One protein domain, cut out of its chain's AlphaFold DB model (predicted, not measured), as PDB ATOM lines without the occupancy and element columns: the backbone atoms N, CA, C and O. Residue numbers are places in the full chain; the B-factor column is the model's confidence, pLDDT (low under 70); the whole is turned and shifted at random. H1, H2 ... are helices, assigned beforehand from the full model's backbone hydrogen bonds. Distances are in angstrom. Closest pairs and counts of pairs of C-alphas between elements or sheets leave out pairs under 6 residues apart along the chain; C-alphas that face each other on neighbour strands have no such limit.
ATOM      1  N   ALA A 437     -50.775  26.226   1.811       32.12
ATOM      2  CA  ALA A 437     -51.642  25.123   2.236       32.12
ATOM      3  C   ALA A 437     -50.953  23.776   2.014       32.12
ATOM      4  O   ALA A 437     -50.615  23.079   2.970       32.12
ATOM      5  N   ALA A 438     -50.677  23.475   0.749       36.19
ATOM      6  CA  ALA A 438     -50.188  22.176   0.335       36.19
ATOM      7  C   ALA A 438     -48.715  21.946   0.729       36.19
ATOM      8  O   ALA A 438     -48.288  20.809   0.879       36.19
ATOM      9  N   VAL A 439     -47.942  23.003   1.022       39.31
ATOM     10  CA  VAL A 439     -46.596  22.854   1.614       39.31
ATOM     11  C   VAL A 439     -46.671  22.222   3.007       39.31
ATOM     12  O   VAL A 439     -45.923  21.291   3.292       39.31
ATOM     13  N   VAL A 440     -47.568  22.682   3.888       40.00
ATOM     14  CA  VAL A 440     -47.611  22.159   5.271       40.00
ATOM     15  C   VAL A 440     -48.525  20.950   5.428       40.00
ATOM     16  O   VAL A 440     -48.299  20.143   6.326       40.00
ATOM     17  N   LEU A 441     -49.487  20.768   4.524       41.72
ATOM     18  CA  LEU A 441     -50.190  19.499   4.339       41.72
ATOM     19  C   LEU A 441     -49.230  18.412   3.833       41.72
ATOM     20  O   LEU A 441     -49.139  17.365   4.472       41.72
ATOM     21  N   SER A 442     -48.420  18.690   2.799       40.28
ATOM     22  CA  SER A 442     -47.325  17.808   2.362       40.28
ATOM     23  C   SER A 442     -46.374  17.496   3.512       40.28
ATOM     24  O   SER A 442     -46.130  16.323   3.775       40.28
ATOM     25  N   ASN A 443     -45.900  18.508   4.250       46.62
ATOM     26  CA  ASN A 443     -45.051  18.281   5.418       46.62
ATOM     27  C   ASN A 443     -45.771  17.399   6.457       46.62
ATOM     28  O   ASN A 443     -45.228  16.388   6.884       46.62
ATOM     29  N   LEU A 444     -46.994  17.708   6.902       43.62
ATOM     30  CA  LEU A 444     -47.652  16.872   7.919       43.62
ATOM     31  C   LEU A 444     -47.877  15.431   7.424       43.62
ATOM     32  O   LEU A 444     -47.668  14.487   8.185       43.62
ATOM     33  N   GLY A 445     -48.200  15.269   6.139       44.84
ATOM     34  CA  GLY A 445     -48.236  13.984   5.451       44.84
ATOM     35  C   GLY A 445     -46.876  13.276   5.406       44.84
ATOM     36  O   GLY A 445     -46.834  12.059   5.525       44.84
ATOM     37  N   GLU A 446     -45.755  13.991   5.293       48.00
ATOM     38  CA  GLU A 446     -44.406  13.414   5.368       48.00
ATOM     39  C   GLU A 446     -44.022  12.989   6.793       48.00
ATOM     40  O   GLU A 446     -43.531  11.875   6.950       48.00
ATOM     41  N   THR A 447     -44.337  13.764   7.842       46.31
ATOM     42  CA  THR A 447     -44.217  13.283   9.239       46.31
ATOM     43  C   THR A 447     -45.084  12.051   9.476       46.31
ATOM     44  O   THR A 447     -44.606  11.070  10.035       46.31
ATOM     45  N   PHE A 564     -40.618  20.013  26.792       88.94
ATOM     46  CA  PHE A 564     -40.847  21.169  25.898       88.94
ATOM     47  C   PHE A 564     -39.929  22.374  26.184       88.94
ATOM     48  O   PHE A 564     -39.362  22.981  25.278       88.94
ATOM     49  N   GLY A 565     -39.750  22.729  27.463       91.06
ATOM     50  CA  GLY A 565     -38.916  23.864  27.874       91.06
ATOM     51  C   GLY A 565     -37.411  23.682  27.634       91.06
ATOM     52  O   GLY A 565     -36.693  24.678  27.575       91.06
ATOM     53  N   CYS A 566     -36.926  22.445  27.503       94.00
ATOM     54  CA  CYS A 566     -35.562  22.132  27.085       94.00
ATOM     55  C   CYS A 566     -35.437  22.231  25.566       94.00
ATOM     56  O   CYS A 566     -34.638  23.042  25.103       94.00
ATOM     57  N   LEU A 567     -36.288  21.515  24.821       93.31
ATOM     58  CA  LEU A 567     -36.270  21.534  23.356       93.31
ATOM     59  C   LEU A 567     -36.441  22.952  22.799       93.31
ATOM     60  O   LEU A 567     -35.707  23.343  21.903       93.31
ATOM     61  N   TRP A 568     -37.316  23.784  23.377       92.62
ATOM     62  CA  TRP A 568     -37.459  25.184  22.948       92.62
ATOM     63  C   TRP A 568     -36.161  25.997  23.102       92.62
ATOM     64  O   TRP A 568     -35.840  26.830  22.258       92.62
ATOM     65  N   ARG A 569     -35.368  25.750  24.153       93.31
ATOM     66  CA  ARG A 569     -34.059  26.406  24.344       93.31
ATOM     67  C   ARG A 569     -32.953  25.814  23.473       93.31
ATOM     68  O   ARG A 569     -31.911  26.448  23.334       93.31
ATOM     69  N   GLU A 570     -33.136  24.606  22.955       94.06
ATOM     70  CA  GLU A 570     -32.229  23.971  21.995       94.06
ATOM     71  C   GLU A 570     -32.546  24.496  20.585       94.06
ATOM     72  O   GLU A 570     -31.675  25.078  19.951       94.06
ATOM     73  N   MET A 571     -33.819  24.492  20.188       91.62
ATOM     74  CA  MET A 571     -34.352  25.086  18.956       91.62
ATOM     75  C   MET A 571     -33.954  26.565  18.768       91.62
ATOM     76  O   MET A 571     -33.530  26.958  17.685       91.62
ATOM     77  N   LEU A 572     -34.015  27.389  19.826       90.94
ATOM     78  CA  LEU A 572     -33.554  28.788  19.763       90.94
ATOM     79  C   LEU A 572     -32.041  28.942  19.507       90.94
ATOM     80  O   LEU A 572     -31.622  30.013  19.075       90.94
ATOM     81  N   LYS A 573     -31.230  27.910  19.777       92.25
ATOM     82  CA  LYS A 573     -29.794  27.873  19.442       92.25
ATOM     83  C   LYS A 573     -29.536  27.264  18.064       92.25
ATOM     84  O   LYS A 573     -28.573  27.656  17.425       92.25
ATOM     85  N   GLU A 574     -30.356  26.297  17.650       90.69
ATOM     86  CA  GLU A 574     -30.274  25.643  16.336       90.69
ATOM     87  C   GLU A 574     -30.576  26.632  15.206       90.69
ATOM     88  O   GLU A 574     -29.796  26.744  14.265       90.69
ATOM     89  N   ASP A 575     -31.688  27.367  15.324       83.06
ATOM     90  CA  ASP A 575     -32.246  28.169  14.227       83.06
ATOM     91  C   ASP A 575     -32.099  29.689  14.421       83.06
ATOM     92  O   ASP A 575     -32.632  30.458  13.623       83.06
ATOM     93  N   CYS A 576     -31.439  30.145  15.494       79.25
ATOM     94  CA  CYS A 576     -31.221  31.568  15.816       79.25
ATOM     95  C   CYS A 576     -32.478  32.461  15.684       79.25
ATOM     96  O   CYS A 576     -32.384  33.635  15.324       79.25
ATOM     97  N   CYS A 577     -33.663  31.909  15.968       74.75
ATOM     98  CA  CYS A 577     -34.970  32.499  15.655       74.75
ATOM     99  C   CYS A 577     -35.363  33.683  16.558       74.75
ATOM    100  O   CYS A 577     -36.356  33.622  17.282       74.75
ATOM    101  N   VAL A 578     -34.609  34.780  16.494       80.69
ATOM    102  CA  VAL A 578     -34.919  36.038  17.187       80.69
ATOM    103  C   VAL A 578     -36.123  36.727  16.532       80.69
ATOM    104  O   VAL A 578     -37.122  36.962  17.210       80.69
ATOM    105  N   GLU A 579     -36.107  36.948  15.216       84.31
ATOM    106  CA  GLU A 579     -37.184  37.677  14.516       84.31
ATOM    107  C   GLU A 579     -38.562  36.984  14.546       84.31
ATOM    108  O   GLU A 579     -39.555  37.664  14.827       84.31
ATOM    109  N   PRO A 580     -38.683  35.646  14.385       86.75
ATOM    110  CA  PRO A 580     -39.954  34.957  14.610       86.75
ATOM    111  C   PRO A 580     -40.457  35.107  16.052       86.75
ATOM    112  O   PRO A 580     -41.657  35.234  16.277       86.75
ATOM    113  N   VAL A 581     -39.557  35.129  17.043       88.00
ATOM    114  CA  VAL A 581     -39.921  35.301  18.457       88.00
ATOM    115  C   VAL A 581     -40.404  36.719  18.754       88.00
ATOM    116  O   VAL A 581     -41.384  36.860  19.483       88.00
ATOM    117  N   GLN A 582     -39.768  37.746  18.180       92.56
ATOM    118  CA  GLN A 582     -40.221  39.139  18.289       92.56
ATOM    119  C   GLN A 582     -41.573  39.343  17.589       92.56
ATOM    120  O   GLN A 582     -42.492  39.915  18.171       92.56
ATOM    121  N   SER A 583     -41.733  38.789  16.383       92.88
ATOM    122  CA  SER A 583     -42.991  38.845  15.625       92.88
ATOM    123  C   SER A 583     -44.147  38.190  16.389       92.88
ATOM    124  O   SER A 583     -45.245  38.735  16.445       92.88
ATOM    125  N   LEU A 584     -43.897  37.045  17.037       93.81
ATOM    126  CA  LEU A 584     -44.891  36.352  17.860       93.81
ATOM    127  C   LEU A 584     -45.170  37.044  19.204       93.81
ATOM    128  O   LEU A 584     -46.274  36.894  19.717       93.81
ATOM    129  N   GLN A 585     -44.216  37.801  19.760       94.62
ATOM    130  CA  GLN A 585     -44.445  38.676  20.920       94.62
ATOM    131  C   GLN A 585     -45.412  39.802  20.544       94.62
ATOM    132  O   GLN A 585     -46.484  39.897  21.129       94.62
ATOM    133  N   ALA A 586     -45.102  40.567  19.491       94.62
ATOM    134  CA  ALA A 586     -45.969  41.641  19.005       94.62
ATOM    135  C   ALA A 586     -47.370  41.136  18.605       94.62
ATOM    136  O   ALA A 586     -48.366  41.805  18.865       94.62
ATOM    137  N   LEU A 587     -47.458  39.935  18.018       95.00
ATOM    138  CA  LEU A 587     -48.734  39.298  17.695       95.00
ATOM    139  C   LEU A 587     -49.536  38.904  18.941       95.00
ATOM    140  O   LEU A 587     -50.754  39.048  18.954       95.00
ATOM    141  N   TYR A 588     -48.870  38.398  19.980       96.38
ATOM    142  CA  TYR A 588     -49.529  38.074  21.239       96.38
ATOM    143  C   TYR A 588     -50.037  39.344  21.927       96.38
ATOM    144  O   TYR A 588     -51.219  39.421  22.247       96.38
ATOM    145  N   ASP A 589     -49.185  40.360  22.073       95.12
ATOM    146  CA  ASP A 589     -49.508  41.611  22.773       95.12
ATOM    147  C   ASP A 589     -50.608  42.427  22.065       95.12
ATOM    148  O   ASP A 589     -51.317  43.200  22.708       95.12
ATOM    149  N   ALA A 590     -50.791  42.242  20.752       95.19
ATOM    150  CA  ALA A 590     -51.864  42.872  19.981       95.19
ATOM    151  C   ALA A 590     -53.248  42.210  20.154       95.19
ATOM    152  O   ALA A 590     -54.257  42.859  19.882       95.19
ATOM    153  N   PHE A 591     -53.313  40.939  20.572       96.00
ATOM    154  CA  PHE A 591     -54.568  40.175  20.669       96.00
ATOM    155  C   PHE A 591     -54.908  39.704  22.092       96.00
ATOM    156  O   PHE A 591     -56.086  39.546  22.404       96.00
ATOM    157  N   ALA A 592     -53.922  39.519  22.971       95.44
ATOM    158  CA  ALA A 592     -54.111  39.206  24.387       95.44
ATOM    159  C   ALA A 592     -54.500  40.477  25.166       95.44
ATOM    160  O   ALA A 592     -53.694  41.054  25.889       95.44
ATOM    161  N   THR A 593     -55.738  40.939  24.974       92.50
ATOM    162  CA  THR A 593     -56.299  42.125  25.652       92.50
ATOM    163  C   THR A 593     -56.582  41.911  27.143       92.50
ATOM    164  O   THR A 593     -56.750  42.868  27.899       92.50
ATOM    165  N   SER A 594     -56.629  40.648  27.562       84.81
ATOM    166  CA  SER A 594     -56.617  40.153  28.931       84.81
ATOM    167  C   SER A 594     -55.382  40.619  29.713       84.81
ATOM    168  O   SER A 594     -54.390  41.093  29.159       84.81
ATOM    169  N   THR A 595     -55.429  40.505  31.044       82.50
ATOM    170  CA  THR A 595     -54.253  40.828  31.857       82.50
ATOM    171  C   THR A 595     -53.097  39.879  31.494       82.50
ATOM    172  O   THR A 595     -53.314  38.674  31.322       82.50
ATOM    173  N   PRO A 596     -51.844  40.366  31.400       79.25
ATOM    174  CA  PRO A 596     -50.715  39.539  30.961       79.25
ATOM    175  C   PRO A 596     -50.367  38.394  31.932       79.25
ATOM    176  O   PRO A 596     -49.580  37.516  31.579       79.25
ATOM    177  N   GLU A 597     -50.949  38.387  33.138       85.69
ATOM    178  CA  GLU A 597     -50.848  37.297  34.115       85.69
ATOM    179  C   GLU A 597     -51.876  36.172  33.877       85.69
ATOM    180  O   GLU A 597     -51.567  35.011  34.142       85.69
ATOM    181  N   GLU A 598     -53.071  36.481  33.353       90.00
ATOM    182  CA  GLU A 598     -54.109  35.484  33.042       90.00
ATOM    183  C   GLU A 598     -53.786  34.692  31.768       90.00
ATOM    184  O   GLU A 598     -53.978  33.476  31.729       90.00
ATOM    185  N   GLY A 599     -53.265  35.367  30.740       95.31
ATOM    186  CA  GLY A 599     -52.955  34.780  29.436       95.31
ATOM    187  C   GLY A 599     -54.104  34.855  28.422       95.31
ATOM    188  O   GLY A 599     -55.271  34.982  28.792       95.31
ATOM    189  N   MET A 600     -53.764  34.745  27.132       97.12
ATOM    190  CA  MET A 600     -54.696  34.923  26.012       97.12
ATOM    191  C   MET A 600     -55.864  33.929  26.079       97.12
ATOM    192  O   MET A 600     -55.669  32.713  26.038       97.12
ATOM    193  N   LYS A 601     -57.092  34.436  26.148       97.31
ATOM    194  CA  LYS A 601     -58.318  33.631  26.260       97.31
ATOM    195  C   LYS A 601     -58.741  33.067  24.902       97.31
ATOM    196  O   LYS A 601     -58.416  33.629  23.858       97.31
ATOM    197  N   ARG A 602     -59.533  31.987  24.892       96.94
ATOM    198  CA  ARG A 602     -60.032  31.363  23.645       96.94
ATOM    199  C   ARG A 602     -60.719  32.361  22.703       96.94
ATOM    200  O   ARG A 602     -60.453  32.351  21.510       96.94
ATOM    201  N   SER A 603     -61.536  33.280  23.222       97.12
ATOM    202  CA  SER A 603     -62.178  34.338  22.422       97.12
ATOM    203  C   SER A 603     -61.179  35.285  21.738       97.12
ATOM    204  O   SER A 603     -61.393  35.679  20.593       97.12
ATOM    205  N   GLU A 604     -60.078  35.615  22.410       97.31
ATOM    206  CA  GLU A 604     -58.989  36.456  21.896       97.31
ATOM    207  C   GLU A 604     -58.195  35.727  20.803       97.31
ATOM    208  O   GLU A 604     -57.908  36.286  19.745       97.31
ATOM    209  N   PHE A 605     -57.938  34.437  21.016       96.94
ATOM    210  CA  PHE A 605     -57.304  33.555  20.039       96.94
ATOM    211  C   PHE A 605     -58.166  33.347  18.782       96.94
ATOM    212  O   PHE A 605     -57.646  33.351  17.670       96.94
ATOM    213  N   LEU A 606     -59.492  33.251  18.916       96.00
ATOM    214  CA  LEU A 606     -60.405  33.247  17.764       96.00
ATOM    215  C   LEU A 606     -60.412  34.613  17.045       96.00
ATOM    216  O   LEU A 606     -60.479  34.667  15.817       96.00
ATOM    217  N   ASN A 607     -60.288  35.732  17.772       96.38
ATOM    218  CA  ASN A 607     -60.186  37.066  17.166       96.38
ATOM    219  C   ASN A 607     -58.907  37.246  16.324       96.38
ATOM    220  O   ASN A 607     -58.964  37.909  15.287       96.38
ATOM    221  N   LEU A 608     -57.796  36.594  16.689       95.81
ATOM    222  CA  LEU A 608     -56.595  36.520  15.847       95.81
ATOM    223  C   LEU A 608     -56.919  35.938  14.457       95.81
ATOM    224  O   LEU A 608     -56.545  36.519  13.438       95.81
ATOM    225  N   PHE A 609     -57.671  34.838  14.372       94.19
ATOM    226  CA  PHE A 609     -58.028  34.253  13.072       94.19
ATOM    227  C   PHE A 609     -59.087  35.047  12.306       94.19
ATOM    228  O   PHE A 609     -59.044  35.047  11.076       94.19
ATOM    229  N   LYS A 610     -59.962  35.805  12.984       94.56
ATOM    230  CA  LYS A 610     -60.846  36.786  12.320       94.56
ATOM    231  C   LYS A 610     -60.057  37.891  11.613       94.56
ATOM    232  O   LYS A 610     -60.450  38.303  10.525       94.56
ATOM    233  N   ALA A 611     -58.937  38.340  12.186       95.00
ATOM    234  CA  ALA A 611     -58.036  39.293  11.534       95.00
ATOM    235  C   ALA A 611     -57.222  38.656  10.387       95.00
ATOM    236  O   ALA A 611     -56.885  39.328   9.409       95.00
ATOM    237  N   PHE A 612     -56.952  37.346  10.457       92.00
ATOM    238  CA  PHE A 612     -56.171  36.610   9.455       92.00
ATOM    239  C   PHE A 612     -56.939  35.422   8.836       92.00
ATOM    240  O   PHE A 612     -56.437  34.297   8.852       92.00
ATOM    241  N   PRO A 613     -58.108  35.639   8.197       87.56
ATOM    242  CA  PRO A 613     -59.033  34.564   7.808       87.56
ATOM    243  C   PRO A 613     -58.487  33.652   6.701       87.56
ATOM    244  O   PRO A 613     -58.818  32.472   6.638       87.56
ATOM    245  N   ARG A 614     -57.563  34.155   5.864       84.44
ATOM    246  CA  ARG A 614     -56.812  33.337   4.884       84.44
ATOM    247  C   ARG A 614     -55.879  32.315   5.534       84.44
ATOM    248  O   ARG A 614     -55.275  31.501   4.836       84.44
ATOM    249  N   CYS A 615     -55.690  32.392   6.842       80.31
ATOM    250  CA  CYS A 615     -54.917  31.421   7.578       80.31
ATOM    251  C   CYS A 615     -55.808  30.213   7.838       80.31
ATOM    252  O   CYS A 615     -55.727  29.257   7.071       80.31
ATOM    253  N   LEU A 616     -56.648  30.275   8.871       85.12
ATOM    254  CA  LEU A 616     -57.310  29.124   9.486       85.12
ATOM    255  C   LEU A 616     -58.841  29.306   9.398       85.12
ATOM    256  O   LEU A 616     -59.449  29.764  10.359       85.12
ATOM    257  N   PRO A 617     -59.468  29.063   8.229       82.62
ATOM    258  CA  PRO A 617     -60.823  29.551   7.951       82.62
ATOM    259  C   PRO A 617     -61.926  28.808   8.715       82.62
ATOM    260  O   PRO A 617     -62.902  29.430   9.119       82.62
ATOM    261  N   GLN A 618     -61.774  27.498   8.924       89.38
ATOM    262  CA  GLN A 618     -62.719  26.675   9.687       89.38
ATOM    263  C   GLN A 618     -62.509  26.888  11.187       89.38
ATOM    264  O   GLN A 618     -61.377  26.827  11.677       89.38
ATOM    265  N   ARG A 619     -63.596  27.160  11.912       92.12
ATOM    266  CA  ARG A 619     -63.566  27.513  13.338       92.12
ATOM    267  C   ARG A 619     -63.195  26.314  14.201       92.12
ATOM    268  O   ARG A 619     -62.427  26.442  15.144       92.12
ATOM    269  N   GLU A 620     -63.686  25.150  13.818       91.12
ATOM    270  CA  GLU A 620     -63.455  23.842  14.422       91.12
ATOM    271  C   GLU A 620     -61.944  23.577  14.520       91.12
ATOM    272  O   GLU A 620     -61.431  23.127  15.541       91.12
ATOM    273  N   HIS A 621     -61.212  23.971  13.474       88.88
ATOM    274  CA  HIS A 621     -59.760  23.870  13.400       88.88
ATOM    275  C   HIS A 621     -59.037  24.932  14.262       88.88
ATOM    276  O   HIS A 621     -57.900  24.704  14.671       88.88
ATOM    277  N   GLN A 622     -59.659  26.086  14.553       93.50
ATOM    278  CA  GLN A 622     -59.125  27.110  15.473       93.50
ATOM    279  C   GLN A 622     -59.335  26.699  16.938       93.50
ATOM    280  O   GLN A 622     -58.436  26.862  17.761       93.50
ATOM    281  N   ASP A 623     -60.511  26.154  17.249       94.56
ATOM    282  CA  ASP A 623     -60.873  25.645  18.571       94.56
ATOM    283  C   ASP A 623     -60.010  24.411  18.930       94.56
ATOM    284  O   ASP A 623     -59.374  24.406  19.982       94.56
ATOM    285  N   PHE A 624     -59.848  23.440  18.020       92.50
ATOM    286  CA  PHE A 624     -58.916  22.307  18.192       92.50
ATOM    287  C   PHE A 624     -57.450  22.756  18.346       92.50
ATOM    288  O   PHE A 624     -56.704  22.220  19.167       92.50
ATOM    289  N   LEU A 625     -57.018  23.771  17.585       93.81
ATOM    290  CA  LEU A 625     -55.681  24.348  17.740       93.81
ATOM    291  C   LEU A 625     -55.474  24.947  19.136       93.81
ATOM    292  O   LEU A 625     -54.391  24.793  19.702       93.81
ATOM    293  N   PHE A 626     -56.475  25.651  19.669       96.38
ATOM    294  CA  PHE A 626     -56.397  26.251  20.997       96.38
ATOM    295  C   PHE A 626     -56.114  25.178  22.054       96.38
ATOM    296  O   PHE A 626     -55.171  25.324  22.830       96.38
ATOM    297  N   ASP A 627     -56.864  24.075  22.026       94.94
ATOM    298  CA  ASP A 627     -56.739  22.989  23.003       94.94
ATOM    299  C   ASP A 627     -55.423  22.202  22.863       94.94
ATOM    300  O   ASP A 627     -54.803  21.847  23.867       94.94
ATOM    301  N   ALA A 628     -54.914  22.030  21.638       93.69
ATOM    302  CA  ALA A 628     -53.588  21.450  21.406       93.69
ATOM    303  C   ALA A 628     -52.440  22.308  21.990       93.69
ATOM    304  O   ALA A 628     -51.409  21.774  22.416       93.69
ATOM    305  N   ILE A 629     -52.598  23.639  22.018       95.50
ATOM    306  CA  ILE A 629     -51.602  24.574  22.572       95.50
ATOM    307  C   ILE A 629     -51.800  24.790  24.086       95.50
ATOM    308  O   ILE A 629     -50.808  24.985  24.799       95.50
ATOM    309  N   ASP A 630     -53.029  24.713  24.609       95.75
ATOM    310  CA  ASP A 630     -53.307  24.826  26.045       95.75
ATOM    311  C   ASP A 630     -52.778  23.593  26.799       95.75
ATOM    312  O   ASP A 630     -53.440  22.569  26.983       95.75
ATOM    313  N   ARG A 631     -51.537  23.700  27.287       91.00
ATOM    314  CA  ARG A 631     -50.863  22.657  28.082       91.00
ATOM    315  C   ARG A 631     -51.364  22.524  29.524       91.00
ATOM    316  O   ARG A 631     -50.708  21.850  30.318       91.00
ATOM    317  N   LYS A 632     -52.450  23.202  29.890       91.94
ATOM    318  CA  LYS A 632     -53.088  23.134  31.211       91.94
ATOM    319  C   LYS A 632     -54.591  22.853  31.141       91.94
ATOM    320  O   LYS A 632     -55.171  22.592  32.190       91.94
ATOM    321  N   GLN A 633     -55.200  22.956  29.955       93.50
ATOM    322  CA  GLN A 633     -56.652  22.936  29.737       93.50
ATOM    323  C   GLN A 633     -57.401  23.911  30.667       93.50
ATOM    324  O   GLN A 633     -58.492  23.627  31.157       93.50
ATOM    325  N   ASN A 634     -56.799  25.077  30.938       94.94
ATOM    326  CA  ASN A 634     -57.367  26.089  31.831       94.94
ATOM    327  C   ASN A 634     -58.094  27.221  31.081       94.94
ATOM    328  O   ASN A 634     -58.533  28.186  31.710       94.94
ATOM    329  N   GLY A 635     -58.191  27.137  29.750       95.88
ATOM    330  CA  GLY A 635     -58.884  28.113  28.911       95.88
ATOM    331  C   GLY A 635     -58.084  29.386  28.627       95.88
ATOM    332  O   GLY A 635     -58.642  30.330  28.056       95.88
ATOM    333  N   THR A 636     -56.795  29.434  28.997       97.00
ATOM    334  CA  THR A 636     -55.903  30.570  28.717       97.00
ATOM    335  C   THR A 636     -54.525  30.115  28.234       97.00
ATOM    336  O   THR A 636     -53.882  29.246  28.822       97.00
ATOM    337  N   LEU A 637     -54.042  30.736  27.158       96.81
ATOM    338  CA  LEU A 637     -52.717  30.501  26.597       96.81
ATOM    339  C   LEU A 637     -51.730  31.527  27.165       96.81
ATOM    340  O   LEU A 637     -51.736  32.680  26.728       96.81
ATOM    341  N   PRO A 638     -50.833  31.158  28.097       96.06
ATOM    342  CA  PRO A 638     -49.737  32.043  28.467       96.06
ATOM    343  C   PRO A 638     -48.819  32.244  27.255       96.06
ATOM    344  O   PRO A 638     -48.570  31.295  26.508       96.06
ATOM    345  N   PHE A 639     -48.241  33.440  27.091       95.06
ATOM    346  CA  PHE A 639     -47.398  33.795  25.933       95.06
ATOM    347  C   PHE A 639     -46.373  32.722  25.537       95.06
ATOM    348  O   PHE A 639     -46.193  32.421  24.357       95.06
ATOM    349  N   LYS A 640     -45.714  32.108  26.529       94.25
ATOM    350  CA  LYS A 640     -44.756  31.019  26.310       94.25
ATOM    351  C   LYS A 640     -45.348  29.904  25.442       94.25
ATOM    352  O   LYS A 640     -44.642  29.414  24.563       94.25
ATOM    353  N   ASP A 641     -46.581  29.498  25.732       95.25
ATOM    354  CA  ASP A 641     -47.228  28.356  25.100       95.25
ATOM    355  C   ASP A 641     -47.860  28.728  23.755       95.25
ATOM    356  O   ASP A 641     -47.573  28.051  22.769       95.25
ATOM    357  N   PHE A 642     -48.521  29.891  23.661       96.00
ATOM    358  CA  PHE A 642     -48.883  30.506  22.373       96.00
ATOM    359  C   PHE A 642     -47.690  30.527  21.401       96.00
ATOM    360  O   PHE A 642     -47.776  30.017  20.285       96.00
ATOM    361  N   ARG A 643     -46.537  31.055  21.836       94.19
ATOM    362  CA  ARG A 643     -45.372  31.251  20.965       94.19
ATOM    363  C   ARG A 643     -44.834  29.950  20.377       94.19
ATOM    364  O   ARG A 643     -44.567  29.919  19.178       94.19
ATOM    365  N   TRP A 644     -44.627  28.898  21.179       91.69
ATOM    366  CA  TRP A 644     -44.108  27.646  20.609       91.69
ATOM    367  C   TRP A 644     -45.178  26.897  19.813       91.69
ATOM    368  O   TRP A 644     -44.826  26.302  18.799       91.69
ATOM    369  N   GLY A 645     -46.458  26.983  20.195       93.81
ATOM    370  CA  GLY A 645     -47.560  26.376  19.447       93.81
ATOM    371  C   GLY A 645     -47.662  26.928  18.025       93.81
ATOM    372  O   GLY A 645     -47.495  26.190  17.053       93.81
ATOM    373  N   ILE A 646     -47.822  28.251  17.906       94.38
ATOM    374  CA  ILE A 646     -47.894  28.954  16.616       94.38
ATOM    375  C   ILE A 646     -46.624  28.717  15.777       94.38
ATOM    376  O   ILE A 646     -46.724  28.465  14.576       94.38
ATOM    377  N   TYR A 647     -45.434  28.742  16.397       92.69
ATOM    378  CA  TYR A 647     -44.169  28.479  15.699       92.69
ATOM    379  C   TYR A 647     -44.108  27.058  15.119       92.69
ATOM    380  O   TYR A 647     -43.868  26.899  13.924       92.69
ATOM    381  N   CYS A 648     -44.344  26.022  15.934       91.75
ATOM    382  CA  CYS A 648     -44.150  24.619  15.536       91.75
ATOM    383  C   CYS A 648     -45.057  24.182  14.378       91.75
ATOM    384  O   CYS A 648     -44.725  23.254  13.638       91.75
ATOM    385  N   CYS A 649     -46.184  24.865  14.198       89.62
ATOM    386  CA  CYS A 649     -47.088  24.647  13.083       89.62
ATOM    387  C   CYS A 649     -46.547  25.143  11.726       89.62
ATOM    388  O   CYS A 649     -46.940  24.579  10.705       89.62
ATOM    389  N   GLY A 650     -45.637  26.125  11.682       87.31
ATOM    390  CA  GLY A 650     -45.222  26.815  10.450       87.31
ATOM    391  C   GLY A 650     -44.597  25.938   9.339       87.31
ATOM    392  O   GLY A 650     -44.236  24.783   9.575       87.31
ATOM    393  N   PRO A 651     -44.429  26.460   8.102       82.06
ATOM    394  CA  PRO A 651     -44.024  25.688   6.922       82.06
ATOM    395  C   PRO A 651     -42.519  25.441   6.911       82.06
ATOM    396  O   PRO A 651     -42.052  24.357   6.580       82.06
ATOM    397  N   SER A 652     -41.783  26.474   7.318       81.94
ATOM    398  CA  SER A 652     -40.334  26.562   7.452       81.94
ATOM    399  C   SER A 652     -39.770  25.673   8.562       81.94
ATOM    400  O   SER A 652     -38.581  25.356   8.538       81.94
ATOM    401  N   VAL A 653     -40.602  25.225   9.511       84.12
ATOM    402  CA  VAL A 653     -40.199  24.294  10.574       84.12
ATOM    403  C   VAL A 653     -40.042  22.889   9.991       84.12
ATOM    404  O   VAL A 653     -40.962  22.063  10.034       84.12
ATOM    405  N   GLN A 654     -38.852  22.642   9.432       85.12
ATOM    406  CA  GLN A 654     -38.441  21.352   8.882       85.12
ATOM    407  C   GLN A 654     -38.599  20.241   9.921       85.12
ATOM    408  O   GLN A 654     -38.201  20.383  11.079       85.12
ATOM    409  N   GLN A 655     -39.112  19.101   9.477       84.12
ATOM    410  CA  GLN A 655     -39.557  18.003  10.333       84.12
ATOM    411  C   GLN A 655     -38.438  17.020  10.689       84.12
ATOM    412  O   GLN A 655     -38.606  15.805  10.712       84.12
ATOM    413  N   ASP A 656     -37.263  17.570  10.950       88.38
ATOM    414  CA  ASP A 656     -36.081  16.801  11.283       88.38
ATOM    415  C   ASP A 656     -36.157  16.341  12.745       88.38
ATOM    416  O   ASP A 656     -35.916  17.123  13.666       88.38
ATOM    417  N   LEU A 657     -36.502  15.068  12.959       89.62
ATOM    418  CA  LEU A 657     -36.605  14.457  14.290       89.62
ATOM    419  C   LEU A 657     -35.247  14.319  15.010       89.62
ATOM    420  O   LEU A 657     -35.225  13.997  16.200       89.62
ATOM    421  N   THR A 658     -34.118  14.587  14.341       90.00
ATOM    422  CA  THR A 658     -32.807  14.710  15.006       90.00
ATOM    423  C   THR A 658     -32.619  16.080  15.666       90.00
ATOM    424  O   THR A 658     -31.867  16.190  16.631       90.00
ATOM    425  N   LYS A 659     -33.342  17.107  15.196       92.38
ATOM    426  CA  LYS A 659     -33.303  18.487  15.703       92.38
ATOM    427  C   LYS A 659     -34.412  18.753  16.721       92.38
ATOM    428  O   LYS A 659     -35.503  18.173  16.658       92.38
ATOM    429  N   ALA A 660     -34.184  19.691  17.635       92.62
ATOM    430  CA  ALA A 660     -35.156  20.054  18.662       92.62
ATOM    431  C   ALA A 660     -36.478  20.580  18.073       92.62
ATOM    432  O   ALA A 660     -37.543  20.322  18.636       92.62
ATOM    433  N   ARG A 661     -36.439  21.247  16.910       90.94
ATOM    434  CA  ARG A 661     -37.644  21.749  16.219       90.94
ATOM    435  C   ARG A 661     -38.599  20.652  15.728       90.94
ATOM    436  O   ARG A 661     -39.807  20.772  15.919       90.94
ATOM    437  N   GLY A 662     -38.076  19.571  15.141       90.88
ATOM    438  CA  GLY A 662     -38.899  18.451  14.673       90.88
ATOM    439  C   GLY A 662     -39.498  17.686  15.850       90.88
ATOM    440  O   GLY A 662     -40.674  17.331  15.829       90.88
ATOM    441  N   ARG A 663     -38.719  17.539  16.928       92.81
ATOM    442  CA  ARG A 663     -39.168  16.958  18.202       92.81
ATOM    443  C   ARG A 663     -40.294  17.773  18.845       92.81
ATOM    444  O   ARG A 663     -41.306  17.191  19.210       92.81
ATOM    445  N   LEU A 664     -40.179  19.104  18.917       92.44
ATOM    446  CA  LEU A 664     -41.264  19.981  19.397       92.44
ATOM    447  C   LEU A 664     -42.538  19.849  18.558       92.44
ATOM    448  O   LEU A 664     -43.629  19.741  19.111       92.44
ATOM    449  N   ARG A 665     -42.400  19.831  17.226       92.75
ATOM    450  CA  ARG A 665     -43.531  19.652  16.308       92.75
ATOM    451  C   ARG A 665     -44.221  18.302  16.513       92.75
ATOM    452  O   ARG A 665     -45.447  18.254  16.494       92.75
ATOM    453  N   LEU A 666     -43.456  17.238  16.757       91.81
ATOM    454  CA  LEU A 666     -43.989  15.918  17.091       91.81
ATOM    455  C   LEU A 666     -44.673  15.898  18.469       91.81
ATOM    456  O   LEU A 666     -45.744  15.317  18.589       91.81
ATOM    457  N   GLN A 667     -44.116  16.570  19.484       92.19
ATOM    458  CA  GLN A 667     -44.749  16.684  20.806       92.19
ATOM    459  C   GLN A 667     -46.075  17.464  20.755       92.19
ATOM    460  O   GLN A 667     -47.033  17.064  21.412       92.19
ATOM    461  N   LEU A 668     -46.163  18.536  19.957       93.12
ATOM    462  CA  LEU A 668     -47.425  19.243  19.694       93.12
ATOM    463  C   LEU A 668     -48.418  18.361  18.925       93.12
ATOM    464  O   LEU A 668     -49.587  18.313  19.288       93.12
ATOM    465  N   LEU A 669     -47.964  17.652  17.886       92.69
ATOM    466  CA  LEU A 669     -48.815  16.742  17.114       92.69
ATOM    467  C   LEU A 669     -49.410  15.640  18.000       92.69
ATOM    468  O   LEU A 669     -50.601  15.388  17.912       92.69
ATOM    469  N   TYR A 670     -48.596  15.022  18.857       93.00
ATOM    470  CA  TYR A 670     -49.045  14.005  19.808       93.00
ATOM    471  C   TYR A 670     -50.084  14.580  20.779       93.00
ATOM    472  O   TYR A 670     -51.202  14.081  20.859       93.00
ATOM    473  N   ARG A 671     -49.752  15.712  21.419       92.75
ATOM    474  CA  ARG A 671     -50.644  16.425  22.340       92.75
ATOM    475  C   ARG A 671     -51.986  16.829  21.713       92.75
ATOM    476  O   ARG A 671     -52.977  16.919  22.420       92.75
ATOM    477  N   ALA A 672     -52.026  17.100  20.411       94.00
ATOM    478  CA  ALA A 672     -53.261  17.473  19.728       94.00
ATOM    479  C   ALA A 672     -54.281  16.319  19.632       94.00
ATOM    480  O   ALA A 672     -55.448  16.579  19.362       94.00
ATOM    481  N   TYR A 673     -53.851  15.067  19.831       95.56
ATOM    482  CA  TYR A 673     -54.714  13.879  19.806       95.56
ATOM    483  C   TYR A 673     -54.801  13.141  21.142       95.56
ATOM    484  O   TYR A 673     -55.714  12.351  21.305       95.56
ATOM    485  N   ASP A 674     -53.904  13.421  22.084       95.12
ATOM    486  CA  ASP A 674     -54.007  13.081  23.510       95.12
ATOM    487  C   ASP A 674     -55.079  13.997  24.142       95.12
ATOM    488  O   ASP A 674     -54.787  15.073  24.680       95.12
ATOM    489  N   VAL A 675     -56.354  13.635  23.949       91.56
ATOM    490  CA  VAL A 675     -57.521  14.463  24.296       91.56
ATOM    491  C   VAL A 675     -57.787  14.393  25.795       91.56
ATOM    492  O   VAL A 675     -58.050  15.427  26.416       91.56
ATOM    493  N   ASP A 676     -57.678  13.205  26.397       93.12
ATOM    494  CA  ASP A 676     -57.916  13.021  27.835       93.12
ATOM    495  C   ASP A 676     -56.704  13.349  28.732       93.12
ATOM    496  O   ASP A 676     -56.876  13.534  29.941       93.12
ATOM    497  N   ASN A 677     -55.531  13.573  28.122       90.94
ATOM    498  CA  ASN A 677     -54.292  14.023  28.764       90.94
ATOM    499  C   ASN A 677     -53.653  12.980  29.702       90.94
ATOM    500  O   ASN A 677     -52.887  13.355  30.599       90.94
ATOM    501  N   ASP A 678     -53.913  11.680  29.496       93.06
ATOM    502  CA  ASP A 678     -53.174  10.605  30.172       93.06
ATOM    503  C   ASP A 678     -51.724  10.440  29.659       93.06
ATOM    504  O   ASP A 678     -50.873   9.888  30.367       93.06
ATOM    505  N   GLY A 679     -51.406  11.018  28.491       89.81
ATOM    506  CA  GLY A 679     -50.071  11.011  27.888       89.81
ATOM    507  C   GLY A 679     -49.779   9.797  27.003       89.81
ATOM    508  O   GLY A 679     -48.623   9.600  26.611       89.81
ATOM    509  N   LEU A 680     -50.795   8.991  26.697       92.94
ATOM    510  CA  LEU A 680     -50.794   7.951  25.676       92.94
ATOM    511  C   LEU A 680     -51.589   8.436  24.443       92.94
ATOM    512  O   LEU A 680     -51.835   9.624  24.260       92.94
ATOM    513  N   LEU A 681     -51.928   7.509  23.546       93.69
ATOM    514  CA  LEU A 681     -53.004   7.687  22.572       93.69
ATOM    515  C   LEU A 681     -53.844   6.416  22.617       93.69
ATOM    516  O   LEU A 681     -53.314   5.324  22.373       93.69
ATOM    517  N   ASN A 682     -55.128   6.542  22.940       96.44
ATOM    518  CA  ASN A 682     -56.055   5.417  22.875       96.44
ATOM    519  C   ASN A 682     -56.398   5.065  21.408       96.44
ATOM    520  O   ASN A 682     -55.907   5.685  20.456       96.44
ATOM    521  N   ARG A 683     -57.189   4.006  21.193       96.56
ATOM    522  CA  ARG A 683     -57.495   3.511  19.839       96.56
ATOM    523  C   ARG A 683     -58.285   4.548  19.043       96.56
ATOM    524  O   ARG A 683     -58.053   4.703  17.846       96.56
ATOM    525  N   GLU A 684     -59.185   5.249  19.709       97.12
ATOM    526  CA  GLU A 684     -60.139   6.200  19.154       97.12
ATOM    527  C   GLU A 684     -59.433   7.514  18.772       97.12
ATOM    528  O   GLU A 684     -59.640   8.047  17.681       97.12
ATOM    529  N   GLU A 685     -58.507   7.980  19.611       95.38
ATOM    530  CA  GLU A 685     -57.600   9.108  19.362       95.38
ATOM    531  C   GLU A 685     -56.610   8.826  18.228       95.38
ATOM    532  O   GLU A 685     -56.439   9.645  17.319       95.38
ATOM    533  N   LEU A 686     -55.988   7.641  18.228       94.06
ATOM    534  CA  LEU A 686     -55.111   7.206  17.142       94.06
ATOM    535  C   LEU A 686     -55.891   7.054  15.827       94.06
ATOM    536  O   LEU A 686     -55.386   7.425  14.768       94.06
ATOM    537  N   GLN A 687     -57.132   6.565  15.879       93.50
ATOM    538  CA  GLN A 687     -58.021   6.519  14.720       93.50
ATOM    539  C   GLN A 687     -58.381   7.932  14.237       93.50
ATOM    540  O   GLN A 687     -58.312   8.177  13.037       93.50
ATOM    541  N   CYS A 688     -58.665   8.881  15.133       90.81
ATOM    542  CA  CYS A 688     -58.895  10.290  14.798       90.81
ATOM    543  C   CYS A 688     -57.682  10.915  14.076       90.81
ATOM    544  O   CYS A 688     -57.822  11.483  12.987       90.81
ATOM    545  N   LEU A 689     -56.471  10.711  14.611       91.12
ATOM    546  CA  LEU A 689     -55.205  11.093  13.975       91.12
ATOM    547  C   LEU A 689     -55.069  10.483  12.569       91.12
ATOM    548  O   LEU A 689     -54.790  11.201  11.609       91.12
ATOM    549  N   LEU A 690     -55.294   9.175  12.423       89.19
ATOM    550  CA  LEU A 690     -55.185   8.482  11.136       89.19
ATOM    551  C   LEU A 690     -56.259   8.927  10.131       89.19
ATOM    552  O   LEU A 690     -55.941   9.098   8.955       89.19
ATOM    553  N   CYS A 691     -57.493   9.186  10.570       88.00
ATOM    554  CA  CYS A 691     -58.569   9.719   9.736       88.00
ATOM    555  C   CYS A 691     -58.226  11.115   9.202       88.00
ATOM    556  O   CYS A 691     -58.312  11.338   7.994       88.00
ATOM    557  N   HIS A 692     -57.756  12.033  10.054       84.88
ATOM    558  CA  HIS A 692     -57.319  13.356   9.602       84.88
ATOM    559  C   HIS A 692     -56.111  13.285   8.664       84.88
ATOM    560  O   HIS A 692     -56.069  14.006   7.671       84.88
ATOM    561  N   LEU A 693     -55.142  12.402   8.927       82.75
ATOM    562  CA  LEU A 693     -53.983  12.211   8.052       82.75
ATOM    563  C   LEU A 693     -54.355  11.588   6.702       82.75
ATOM    564  O   LEU A 693     -53.821  12.007   5.674       82.75
ATOM    565  N   HIS A 694     -55.298  10.645   6.680       81.81
ATOM    566  CA  HIS A 694     -55.847  10.099   5.444       81.81
ATOM    567  C   HIS A 694     -56.566  11.194   4.645       81.81
ATOM    568  O   HIS A 694     -56.231  11.398   3.480       81.81
ATOM    569  N   ALA A 695     -57.455  11.957   5.289       78.44
ATOM    570  CA  ALA A 695     -58.204  13.061   4.686       78.44
ATOM    571  C   ALA A 695     -57.310  14.211   4.178       78.44
ATOM    572  O   ALA A 695     -57.641  14.864   3.193       78.44
ATOM    573  N   VAL A 696     -56.156  14.445   4.816       74.81
ATOM    574  CA  VAL A 696     -55.076  15.283   4.267       74.81
ATOM    575  C   VAL A 696     -54.476  14.633   3.017       74.81
ATOM    576  O   VAL A 696     -54.385  15.264   1.973       74.81
ATOM    577  N   SER A 697     -54.085  13.358   3.085       74.00
ATOM    578  CA  SER A 697     -53.384  12.678   1.985       74.00
ATOM    579  C   SER A 697     -54.218  12.454   0.712       74.00
ATOM    580  O   SER A 697     -53.648  12.270  -0.365       74.00
ATOM    581  N   THR A 698     -55.550  12.463   0.817       78.31
ATOM    582  CA  THR A 698     -56.478  12.344  -0.319       78.31
ATOM    583  C   THR A 698     -56.889  13.688  -0.919       78.31
ATOM    584  O   THR A 698     -57.474  13.703  -2.002       78.31
ATOM    585  N   HIS A 699     -56.574  14.808  -0.264       74.88
ATOM    586  CA  HIS A 699     -56.978  16.140  -0.699       74.88
ATOM    587  C   HIS A 699     -56.358  16.500  -2.073       74.88
ATOM    588  O   HIS A 699     -55.150  16.327  -2.278       74.88
ATOM    589  N   PRO A 700     -57.147  17.004  -3.048       74.81
ATOM    590  CA  PRO A 700     -56.702  17.121  -4.439       74.81
ATOM    591  C   PRO A 700     -55.524  18.083  -4.640       74.81
ATOM    592  O   PRO A 700     -54.682  17.830  -5.498       74.81
ATOM    593  N   ALA A 701     -55.399  19.139  -3.826       73.69
ATOM    594  CA  ALA A 701     -54.252  20.050  -3.907       73.69
ATOM    595  C   ALA A 701     -52.927  19.386  -3.478       73.69
ATOM    596  O   ALA A 701     -51.864  19.737  -3.992       73.69
ATOM    597  N   ASP A 702     -52.981  18.407  -2.573       66.00
ATOM    598  CA  ASP A 702     -51.801  17.678  -2.098       66.00
ATOM    599  C   ASP A 702     -51.395  16.567  -3.071       66.00
ATOM    600  O   ASP A 702     -50.202  16.329  -3.271       66.00
ATOM    601  N   ARG A 703     -52.369  15.958  -3.763       76.31
ATOM    602  CA  ARG A 703     -52.105  15.134  -4.953       76.31
ATOM    603  C   ARG A 703     -51.439  15.958  -6.055       76.31
ATOM    604  O   ARG A 703     -50.357  15.585  -6.497       76.31
ATOM    605  N   ALA A 704     -52.001  17.118  -6.404       81.88
ATOM    606  CA  ALA A 704     -51.440  18.006  -7.420       81.88
ATOM    607  C   ALA A 704     -49.999  18.451  -7.097       81.88
ATOM    608  O   ALA A 704     -49.131  18.356  -7.964       81.88
ATOM    609  N   LEU A 705     -49.692  18.851  -5.851       74.31
ATOM    610  CA  LEU A 705     -48.304  19.141  -5.459       74.31
ATOM    611  C   LEU A 705     -47.405  17.899  -5.466       74.31
ATOM    612  O   LEU A 705     -46.239  18.000  -5.845       74.31
ATOM    613  N   SER A 706     -47.902  16.734  -5.044       74.88
ATOM    614  CA  SER A 706     -47.127  15.488  -5.090       74.88
ATOM    615  C   SER A 706     -46.782  15.097  -6.533       74.88
ATOM    616  O   SER A 706     -45.673  14.632  -6.803       74.88
ATOM    617  N   GLU A 707     -47.697  15.329  -7.474       88.31
ATOM    618  CA  GLU A 707     -47.509  15.115  -8.909       88.31
ATOM    619  C   GLU A 707     -46.574  16.168  -9.532       88.31
ATOM    620  O   GLU A 707     -45.663  15.794 -10.273       88.31
ATOM    621  N   GLU A 708     -46.699  17.456  -9.179       89.25
ATOM    622  CA  GLU A 708     -45.755  18.513  -9.588       89.25
ATOM    623  C   GLU A 708     -44.333  18.193  -9.098       89.25
ATOM    624  O   GLU A 708     -43.382  18.207  -9.884       89.25
ATOM    625  N   GLN A 709     -44.177  17.819  -7.824       79.25
ATOM    626  CA  GLN A 709     -42.887  17.422  -7.259       79.25
ATOM    627  C   GLN A 709     -42.324  16.160  -7.918       79.25
ATOM    628  O   GLN A 709     -41.124  16.103  -8.190       79.25
ATOM    629  N   ALA A 710     -43.152  15.148  -8.199       84.75
ATOM    630  CA  ALA A 710     -42.716  13.948  -8.910       84.75
ATOM    631  C   ALA A 710     -42.249  14.283 -10.337       84.75
ATOM    632  O   ALA A 710     -41.179  13.836 -10.756       84.75
ATOM    633  N   LYS A 711     -42.994  15.135 -11.053       93.81
ATOM    634  CA  LYS A 711     -42.666  15.631 -12.398       93.81
ATOM    635  C   LYS A 711     -41.367  16.447 -12.402       93.81
ATOM    636  O   LYS A 711     -40.512  16.212 -13.252       93.81
ATOM    637  N   ALA A 712     -41.164  17.325 -11.419       86.94
ATOM    638  CA  ALA A 712     -39.927  18.089 -11.249       86.94
ATOM    639  C   ALA A 712     -38.721  17.181 -10.931       86.94
ATOM    640  O   ALA A 712     -37.675  17.289 -11.574       86.94
ATOM    641  N   ARG A 713     -38.872  16.220 -10.007       87.19
ATOM    642  CA  ARG A 713     -37.828  15.223  -9.685       87.19
ATOM    643  C   ARG A 713     -37.510  14.306 -10.877       87.19
ATOM    644  O   ARG A 713     -36.370  13.869 -11.009       87.19
ATOM    645  N   ALA A 714     -38.482  14.024 -11.746       93.19
ATOM    646  CA  ALA A 714     -38.275  13.281 -12.989       93.19
ATOM    647  C   ALA A 714     -37.573  14.121 -14.072       93.19
ATOM    648  O   ALA A 714     -36.740  13.584 -14.798       93.19
ATOM    649  N   ALA A 715     -37.858  15.425 -14.158       93.94
ATOM    650  CA  ALA A 715     -37.183  16.342 -15.077       93.94
ATOM    651  C   ALA A 715     -35.695  16.524 -14.732       93.94
ATOM    652  O   ALA A 715     -34.861  16.471 -15.622       93.94
ATOM    653  N   VAL A 716     -35.345  16.630 -13.443       94.19
ATOM    654  CA  VAL A 716     -33.945  16.732 -12.961       94.19
ATOM    655  C   VAL A 716     -33.124  15.444 -13.192       94.19
ATOM    656  O   VAL A 716     -31.909  15.438 -13.017       94.19
ATOM    657  N   ARG A 717     -33.768  14.338 -13.594       90.69
ATOM    658  CA  ARG A 717     -33.123  13.057 -13.941       90.69
ATOM    659  C   ARG A 717     -32.956  12.832 -15.455       90.69
ATOM    660  O   ARG A 717     -32.577  11.726 -15.840       90.69
TER     661      ARG A 717
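AT A GLANCE: This is residues 437 to 447 and 564 to 717 of the 718 residues of the protein "uncharacterized protein LOC34623160" of Cyclospora cayetanensis (UniProt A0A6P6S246). Six crossed helices, H2 to H7, pack into a cluster with H6 and H7 nearest its middle, and H8 and H9 lead away from it as an angled arm, with H1 packed on both near their corner. Residues 707 to 717 stick out at the end of H9. The printed part has 165 residues with nine named helices, H1 to H9 in chain order, and no named strand: all helix. It is compact, with a radius of gyration of the C-alphas of 17.0 A and spans of 56 by 38 by 32 A.

HOW THE PARTS SIT: Start at the longest helix, H9, residues 700 to 715; its residues 701 to 706 alone touch H1, residues 437 to 447, about perpendicular at 77 degrees, closest at C-alphas 702 and 438, 5.4 A. H1 touches residues 693 to 697 alone of H8, residues 683 to 697, closest at C-alphas 445 and 697, 6.3 A. Inward, H1 is near H7, residues 660 to 671. H7 touches H6, residues 639 to 649, about perpendicular at 82 degrees, closest at C-alphas 665 and 648, 5.1 A. H7 touches H2, residues 564 to 574, at a shallow tilt of 31 degrees, opposite ways, closest at C-alphas 660 and 567, 5.0 A. H6 touches H3, residues 578 to 591, closest at C-alphas 643 and 584, 6.0 A. H4, residues 602 to 611, touches H5, residues 619 to 629, closest at C-alphas 606 and 622, 6.7 A. Every O i to N i+4 pair is within hydrogen-bond range in H1, H5, H6, H7, H8 and H9, against 5 of 7 in H2, 9 of 10 in H3 and 5 of 6 in H4.

IN THESE COORDINATES: Find C-alpha 700 at (-56.702, 17.121, -4.439); H9 runs 22.2 A to C-alpha 715 at (-37.183, 16.342, -15.077). H8 measures 20.5 A and H3 20.4 A.

THE WHOLE: Residues 448 to 563 are cut out, with 18.7 A between C-alphas 447 and 564. H7 to H8 is a long link. Residues 437 to 447 and 702 have pLDDT under 70.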